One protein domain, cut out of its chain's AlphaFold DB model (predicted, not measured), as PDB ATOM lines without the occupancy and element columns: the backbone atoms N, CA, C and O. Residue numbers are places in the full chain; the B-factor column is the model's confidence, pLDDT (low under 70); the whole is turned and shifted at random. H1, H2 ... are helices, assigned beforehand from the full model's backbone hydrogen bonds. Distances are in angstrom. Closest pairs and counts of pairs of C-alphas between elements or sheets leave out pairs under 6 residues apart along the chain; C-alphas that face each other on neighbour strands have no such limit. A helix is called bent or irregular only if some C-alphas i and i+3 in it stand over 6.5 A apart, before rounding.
ATOM      1  N   PRO A 121     -20.337  26.639 -42.838       97.12
ATOM      2  CA  PRO A 121     -19.712  25.324 -42.713       97.12
ATOM      3  C   PRO A 121     -18.193  25.375 -42.497       97.12
ATOM      4  O   PRO A 121     -17.629  24.480 -41.869       97.12
ATOM      5  N   ARG A 122     -17.500  26.402 -43.013       97.25
ATOM      6  CA  ARG A 122     -16.039  26.512 -42.871       97.25
ATOM      7  C   ARG A 122     -15.656  26.914 -41.454       97.25
ATOM      8  O   ARG A 122     -14.651  26.414 -40.950       97.25
ATOM      9  N   ALA A 123     -16.449  27.776 -40.821       97.25
ATOM     10  CA  ALA A 123     -16.268  28.131 -39.417       97.25
ATOM     11  C   ALA A 123     -16.438  26.906 -38.507       97.25
ATOM     12  O   ALA A 123     -15.588  26.678 -37.646       97.25
ATOM     13  N   VAL A 124     -17.440  26.058 -38.771       97.19
ATOM     14  CA  VAL A 124     -17.649  24.817 -38.005       97.19
ATOM     15  C   VAL A 124     -16.470  23.855 -38.173       97.19
ATOM     16  O   VAL A 124     -15.931  23.363 -37.185       97.19
ATOM     17  N   VAL A 125     -15.988  23.647 -39.404       97.25
ATOM     18  CA  VAL A 125     -14.804  22.805 -39.676       97.25
ATOM     19  C   VAL A 125     -13.548  23.332 -38.975       97.25
ATOM     20  O   VAL A 125     -12.764  22.557 -38.417       97.25
ATOM     21  N   ALA A 126     -13.355  24.651 -38.958       96.12
ATOM     22  CA  ALA A 126     -12.248  25.274 -38.240       96.12
ATOM     23  C   ALA A 126     -12.367  25.066 -36.720       96.12
ATOM     24  O   ALA A 126     -11.365  24.736 -36.082       96.12
ATOM     25  N   ALA A 127     -13.570  25.209 -36.156       94.00
ATOM     26  CA  ALA A 127     -13.836  24.964 -34.740       94.00
ATOM     27  C   ALA A 127     -13.584  23.495 -34.358       94.00
ATOM     28  O   ALA A 127     -12.844  23.232 -33.412       94.00
ATOM     29  N   GLY A 128     -14.081  22.541 -35.151       94.25
ATOM     30  CA  GLY A 128     -13.803  21.115 -34.959       94.25
ATOM     31  C   GLY A 128     -12.314  20.783 -35.054       94.25
ATOM     32  O   GLY A 128     -11.788  20.035 -34.237       94.25
ATOM     33  N   SER A 129     -11.586  21.421 -35.974       94.75
ATOM     34  CA  SER A 129     -10.127  21.270 -36.069       94.75
ATOM     35  C   SER A 129      -9.395  21.792 -34.826       94.75
ATOM     36  O   SER A 129      -8.336  21.280 -34.470       94.75
ATOM     37  N   VAL A 130      -9.902  22.852 -34.186       92.62
ATOM     38  CA  VAL A 130      -9.370  23.340 -32.902       92.62
ATOM     39  C   VAL A 130      -9.676  22.333 -31.797       92.62
ATOM     40  O   VAL A 130      -8.758  21.971 -31.067       92.62
ATOM     41  N   ALA A 131     -10.918  21.858 -31.720       91.50
ATOM     42  CA  ALA A 131     -11.375  20.884 -30.733       91.50
ATOM     43  C   ALA A 131     -10.541  19.588 -30.777       91.50
ATOM     44  O   ALA A 131      -9.993  19.175 -29.761       91.50
ATOM     45  N   GLN A 132     -10.323  19.035 -31.972       92.12
ATOM     46  CA  GLN A 132      -9.494  17.845 -32.198       92.12
ATOM     47  C   GLN A 132      -8.034  18.027 -31.747       92.12
ATOM     48  O   GLN A 132      -7.430  17.111 -31.199       92.12
ATOM     49  N   ARG A 133      -7.444  19.217 -31.917       89.94
ATOM     50  CA  ARG A 133      -6.082  19.480 -31.409       89.94
ATOM     51  C   ARG A 133      -6.012  19.561 -29.888       89.94
ATOM     52  O   ARG A 133      -4.940  19.347 -29.330       89.94
ATOM     53  N   LEU A 134      -7.112  19.945 -29.246       88.00
ATOM     54  CA  LEU A 134      -7.193  20.096 -27.798       88.00
ATOM     55  C   LEU A 134      -7.511  18.779 -27.082       88.00
ATOM     56  O   LEU A 134      -7.261  18.695 -25.887       88.00
ATOM     57  N   SER A 135      -7.986  17.751 -27.788       84.56
ATOM     58  CA  SER A 135      -8.389  16.468 -27.199       84.56
ATOM     59  C   SER A 135      -7.225  15.514 -26.888       84.56
ATOM     60  O   SER A 135      -7.419  14.309 -26.865       84.56
ATOM     61  N   GLU A 136      -5.993  16.017 -26.770       82.81
ATOM     62  CA  GLU A 136      -4.774  15.249 -26.435       82.81
ATOM     63  C   GLU A 136      -4.555  13.926 -27.217       82.81
ATOM     64  O   GLU A 136      -3.827  13.042 -26.771       82.81
ATOM     65  N   GLY A 137      -5.114  13.809 -28.428       77.69
ATOM     66  CA  GLY A 137      -5.007  12.613 -29.275       77.69
ATOM     67  C   GLY A 137      -6.136  11.588 -29.122       77.69
ATOM     68  O   GLY A 137      -6.079  10.556 -29.779       77.69
ATOM     69  N   GLU A 138      -7.170  11.875 -28.327       80.69
ATOM     70  CA  GLU A 138      -8.366  11.023 -28.192       80.69
ATOM     71  C   GLU A 138      -9.210  10.955 -29.476       80.69
ATOM     72  O   GLU A 138      -9.944   9.996 -29.688       80.69
ATOM     73  N   ILE A 139      -9.091  11.956 -30.356       85.56
ATOM     74  CA  ILE A 139      -9.802  12.016 -31.635       85.56
ATOM     75  C   ILE A 139      -8.812  11.733 -32.767       85.56
ATOM     76  O   ILE A 139      -7.906  12.526 -33.040       85.56
ATOM     77  N   GLU A 140      -9.005  10.608 -33.454       85.44
ATOM     78  CA  GLU A 140      -8.167  10.195 -34.580       85.44
ATOM     79  C   GLU A 140      -8.599  10.826 -35.916       85.44
ATOM     80  O   GLU A 140      -9.774  11.075 -36.173       85.44
ATOM     81  N   GLY A 141      -7.629  11.020 -36.818       87.56
ATOM     82  CA  GLY A 141      -7.880  11.442 -38.201       87.56
ATOM     83  C   GLY A 141      -8.100  12.952 -38.392       87.56
ATOM     84  O   GLY A 141      -8.324  13.683 -37.430       87.56
ATOM     85  N   PRO A 142      -7.960  13.470 -39.626       91.38
ATOM     86  CA  PRO A 142      -8.108  14.897 -39.905       91.38
ATOM     87  C   PRO A 142      -9.580  15.332 -39.923       91.38
ATOM     88  O   PRO A 142     -10.430  14.635 -40.464       91.38
ATOM     89  N   VAL A 143      -9.856  16.548 -39.445       95.25
ATOM     90  CA  VAL A 143     -11.172  17.189 -39.590       95.25
ATOM     91  C   VAL A 143     -11.275  17.809 -40.983       95.25
ATOM     92  O   VAL A 143     -10.653  18.838 -41.261       95.25
ATOM     93  N   THR A 144     -12.027  17.172 -41.881       94.00
ATOM     94  CA  THR A 144     -12.114  17.575 -43.299       94.00
ATOM     95  C   THR A 144     -13.507  18.014 -43.725       94.00
ATOM     96  O   THR A 144     -13.641  18.792 -44.674       94.00
ATOM     97  N   GLY A 145     -14.535  17.559 -43.012       95.06
ATOM     98  CA  GLY A 145     -15.927  17.891 -43.274       95.06
ATOM     99  C   GLY A 145     -16.715  18.231 -42.014       95.06
ATOM    100  O   GLY A 145     -16.203  18.217 -40.897       95.06
ATOM    101  N   LEU A 146     -17.994  18.549 -42.219       95.19
ATOM    102  CA  LEU A 146     -18.909  18.933 -41.145       95.19
ATOM    103  C   LEU A 146     -19.105  17.806 -40.118       95.19
ATOM    104  O   LEU A 146     -19.098  18.080 -38.926       95.19
ATOM    105  N   GLY A 147     -19.230  16.553 -40.570       94.19
ATOM    106  CA  GLY A 147     -19.374  15.391 -39.685       94.19
ATOM    107  C   GLY A 147     -18.177  15.224 -38.747       94.19
ATOM    108  O   GLY A 147     -18.360  15.186 -37.535       94.19
ATOM    109  N   ASP A 148     -16.957  15.237 -39.298       95.19
ATOM    110  CA  ASP A 148     -15.715  15.174 -38.510       95.19
ATOM    111  C   ASP A 148     -15.643  16.316 -37.486       95.19
ATOM    112  O   ASP A 148     -15.193  16.140 -36.356       95.19
ATOM    113  N   ALA A 149     -16.093  17.509 -37.887       95.25
ATOM    114  CA  ALA A 149     -16.061  18.687 -37.039       95.25
ATOM    115  C   ALA A 149     -17.049  18.589 -35.874       95.25
ATOM    116  O   ALA A 149     -16.673  18.893 -34.744       95.25
ATOM    117  N   LEU A 150     -18.281  18.141 -36.135       94.19
ATOM    118  CA  LEU A 150     -19.294  17.914 -35.104       94.19
ATOM    119  C   LEU A 150     -18.862  16.808 -34.142       94.19
ATOM    120  O   LEU A 150     -18.967  16.991 -32.933       94.19
ATOM    121  N   TYR A 151     -18.300  15.712 -34.661       91.44
ATOM    122  CA  TYR A 151     -17.721  14.656 -33.833       91.44
ATOM    123  C   TYR A 151     -16.640  15.219 -32.907       91.44
ATOM    124  O   TYR A 151     -16.704  15.020 -31.695       91.44
ATOM    125  N   ALA A 152     -15.692  15.988 -33.448       92.56
ATOM    126  CA  ALA A 152     -14.624  16.562 -32.643       92.56
ATOM    127  C   ALA A 152     -15.139  17.546 -31.578       92.56
ATOM    128  O   ALA A 152     -14.685  17.508 -30.438       92.56
ATOM    129  N   LEU A 153     -16.106  18.400 -31.923       92.19
ATOM    130  CA  LEU A 153     -16.729  19.341 -30.985       92.19
ATOM    131  C   LEU A 153     -17.470  18.622 -29.851       92.19
ATOM    132  O   LEU A 153     -17.360  19.028 -28.696       92.19
ATOM    133  N   ALA A 154     -18.176  17.540 -30.170       88.19
ATOM    134  CA  ALA A 154     -18.932  16.763 -29.198       88.19
ATOM    135  C   ALA A 154     -18.055  16.012 -28.184       88.19
ATOM    136  O   ALA A 154     -18.512  15.759 -27.071       88.19
ATOM    137  N   HIS A 155     -16.813  15.676 -28.548       85.88
ATOM    138  CA  HIS A 155     -15.956  14.795 -27.747       85.88
ATOM    139  C   HIS A 155     -14.730  15.490 -27.133       85.88
ATOM    140  O   HIS A 155     -14.120  14.942 -26.224       85.88
ATOM    141  N   ALA A 156     -14.373  16.709 -27.552       81.88
ATOM    142  CA  ALA A 156     -13.120  17.347 -27.126       81.88
ATOM    143  C   ALA A 156     -13.020  17.746 -25.639       81.88
ATOM    144  O   ALA A 156     -11.934  18.121 -25.201       81.88
ATOM    145  N   GLN A 157     -14.115  17.743 -24.867       70.44
ATOM    146  CA  GLN A 157     -14.113  18.155 -23.449       70.44
ATOM    147  C   GLN A 157     -14.870  17.182 -22.531       70.44
ATOM    148  O   GLN A 157     -15.358  17.579 -21.470       70.44
ATOM    149  N   GLY A 158     -14.971  15.913 -22.933       70.69
ATOM    150  CA  GLY A 158     -15.691  14.890 -22.179       70.69
ATOM    151  C   GLY A 158     -17.221  14.989 -22.309       70.69
ATOM    152  O   GLY A 158     -17.726  15.585 -23.267       70.69
ATOM    153  N   PRO A 159     -17.977  14.386 -21.370       66.88
ATOM    154  CA  PRO A 159     -19.432  14.287 -21.452       66.88
ATOM    155  C   PRO A 159     -20.111  15.657 -21.578       66.88
ATOM    156  O   PRO A 159     -19.775  16.606 -20.868       66.88
ATOM    157  N   GLY A 160     -21.094  15.752 -22.477       67.81
ATOM    158  CA  GLY A 160     -21.885  16.968 -22.683       67.81
ATOM    159  C   GLY A 160     -21.347  17.937 -23.742       67.81
ATOM    160  O   GLY A 160     -21.816  19.067 -23.801       67.81
ATOM    161  N   GLY A 161     -20.405  17.548 -24.610       78.69
ATOM    162  CA  GLY A 161     -19.948  18.432 -25.696       78.69
ATOM    163  C   GLY A 161     -21.064  18.873 -26.659       78.69
ATOM    164  O   GLY A 161     -21.039  20.001 -27.151       78.69
ATOM    165  N   TRP A 162     -22.099  18.047 -26.848       83.38
ATOM    166  CA  TRP A 162     -23.272  18.378 -27.668       83.38
ATOM    167  C   TRP A 162     -24.082  19.578 -27.149       83.38
ATOM    168  O   TRP A 162     -24.647  20.317 -27.955       83.38
ATOM    169  N   SER A 163     -24.105  19.834 -25.834       79.69
ATOM    170  CA  SER A 163     -24.877  20.954 -25.267       79.69
ATOM    171  C   SER A 163     -24.266  22.327 -25.566       79.69
ATOM    172  O   SER A 163     -24.932  23.346 -25.402       79.69
ATOM    173  N   ARG A 164     -23.020  22.372 -26.056       81.75
ATOM    174  CA  ARG A 164     -22.295  23.613 -26.382       81.75
ATOM    175  C   ARG A 164     -22.286  23.956 -27.868       81.75
ATOM    176  O   ARG A 164     -21.652  24.932 -28.270       81.75
ATOM    177  N   LEU A 165     -22.985  23.192 -28.709       88.94
ATOM    178  CA  LEU A 165     -23.025  23.478 -30.145       88.94
ATOM    179  C   LEU A 165     -23.581  24.873 -30.461       88.94
ATOM    180  O   LEU A 165     -23.114  25.497 -31.412       88.94
ATOM    181  N   ALA A 166     -24.480  25.402 -29.627       86.88
ATOM    182  CA  ALA A 166     -25.002  26.767 -29.742       86.88
ATOM    183  C   ALA A 166     -23.928  27.867 -29.654       86.88
ATOM    184  O   ALA A 166     -24.132  28.967 -30.158       86.88
ATOM    185  N   GLU A 167     -22.773  27.581 -29.050       89.12
ATOM    186  CA  GLU A 167     -21.654  28.523 -28.932       89.12
ATOM    187  C   GLU A 167     -20.698  28.450 -30.137       89.12
ATOM    188  O   GLU A 167     -19.780  29.263 -30.278       89.12
ATOM    189  N   THR A 168     -20.888  27.470 -31.026       92.62
ATOM    190  CA  THR A 168     -19.994  27.233 -32.161       92.62
ATOM    191  C   THR A 168     -20.307  28.190 -33.306       92.62
ATOM    192  O   THR A 168     -21.392  28.186 -33.881       92.62
ATOM    193  N   SER A 169     -19.308  28.975 -33.711       94.25
ATOM    194  CA  SER A 169     -19.422  29.843 -34.886       94.25
ATOM    195  C   SER A 169     -19.795  29.048 -36.140       94.25
ATOM    196  O   SER A 169     -19.149  28.055 -36.470       94.25
ATOM    197  N   GLY A 170     -20.808  29.525 -36.864       95.06
ATOM    198  CA  GLY A 170     -21.341  28.851 -38.049       95.06
ATOM    199  C   GLY A 170     -22.503  27.899 -37.762       95.06
ATOM    200  O   GLY A 170     -23.040  27.336 -38.717       95.06
TER     201      GLY A 170
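This is residues 121 to 170 of the 216 residues of an uncharacterized protein of Mumia sp. Z527 (UniProt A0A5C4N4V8). Two helices, H1 and H2, pack side by side and run the same way at a slant, and a short irregular helix, H3, packs on H2 with its line steeply turned from that of H2. The long link of residues 135 to 145 loops back from the last residue of H1 to the first of H2, and after H3 residues 168 to 170 fold back towards the beginning of H1, where the first and last printed C-alphas are 6.1 A apart. The printed part has 50 residues with three named helices, in the order H1, H2, H3, and no named strand; the class is all helix. The whole is compact, with a radius of gyration of the C-alphas of 9.5 A, and its C-alphas span 24 by 22 by 14 A.

H1, the longest helix, holds residues 121 to 134 and measures 20.2 A from first to last C-alpha; it begins at C-alpha 121, at (-19.712, 25.324, -42.713), and ends at C-alpha 134, at (-7.193, 20.096, -27.798). H2 holds residues 146 to 155 and measures 14.3 A. H3 holds residues 161 to 167, measures 10.7 A and ends at C-alpha 167, at (-21.654, 28.523, -28.932). H3 is irregular: its C-alphas 163 and 166 are 7.3 A apart.

H1 touches H2, and their closest C-alphas, those of Gly 128 and Ala 149, are 3.9 A apart. The two run the same way at a tilt of 37 degrees, only just steep, with their centres 7.8 A apart. H2 also touches H3, and here the closest C-alphas are those of Ala 154 and Gly 161, 4.0 A apart. H2 and H3 run opposite ways at a steep tilt of 64 degrees, and their centres are 10.7 A apart. H1 and H3 are apart. In H1 and H2 every O i to N i+4 pair is within hydrogen-bond range; in H3 0 of 3 such pairs are, while 3 of its 4 O i to N i+3 pairs are within range.

The two C-alphas farthest apart, those of Arg 122 and Pro 159, are 24.9 A apart. The printed residues run from 121 to 170 and the printed part has no cut. The link from H1 to H2, with 11 residues, is long, and the link from H2 to H3, with 5 residues, is tight. The mean pLDDT of the printed part is 88.6; residues 159 to 160, in the link before H3, are under 70. The mean pLDDT is 94 in H1, 92 in H2 and 84 in H3.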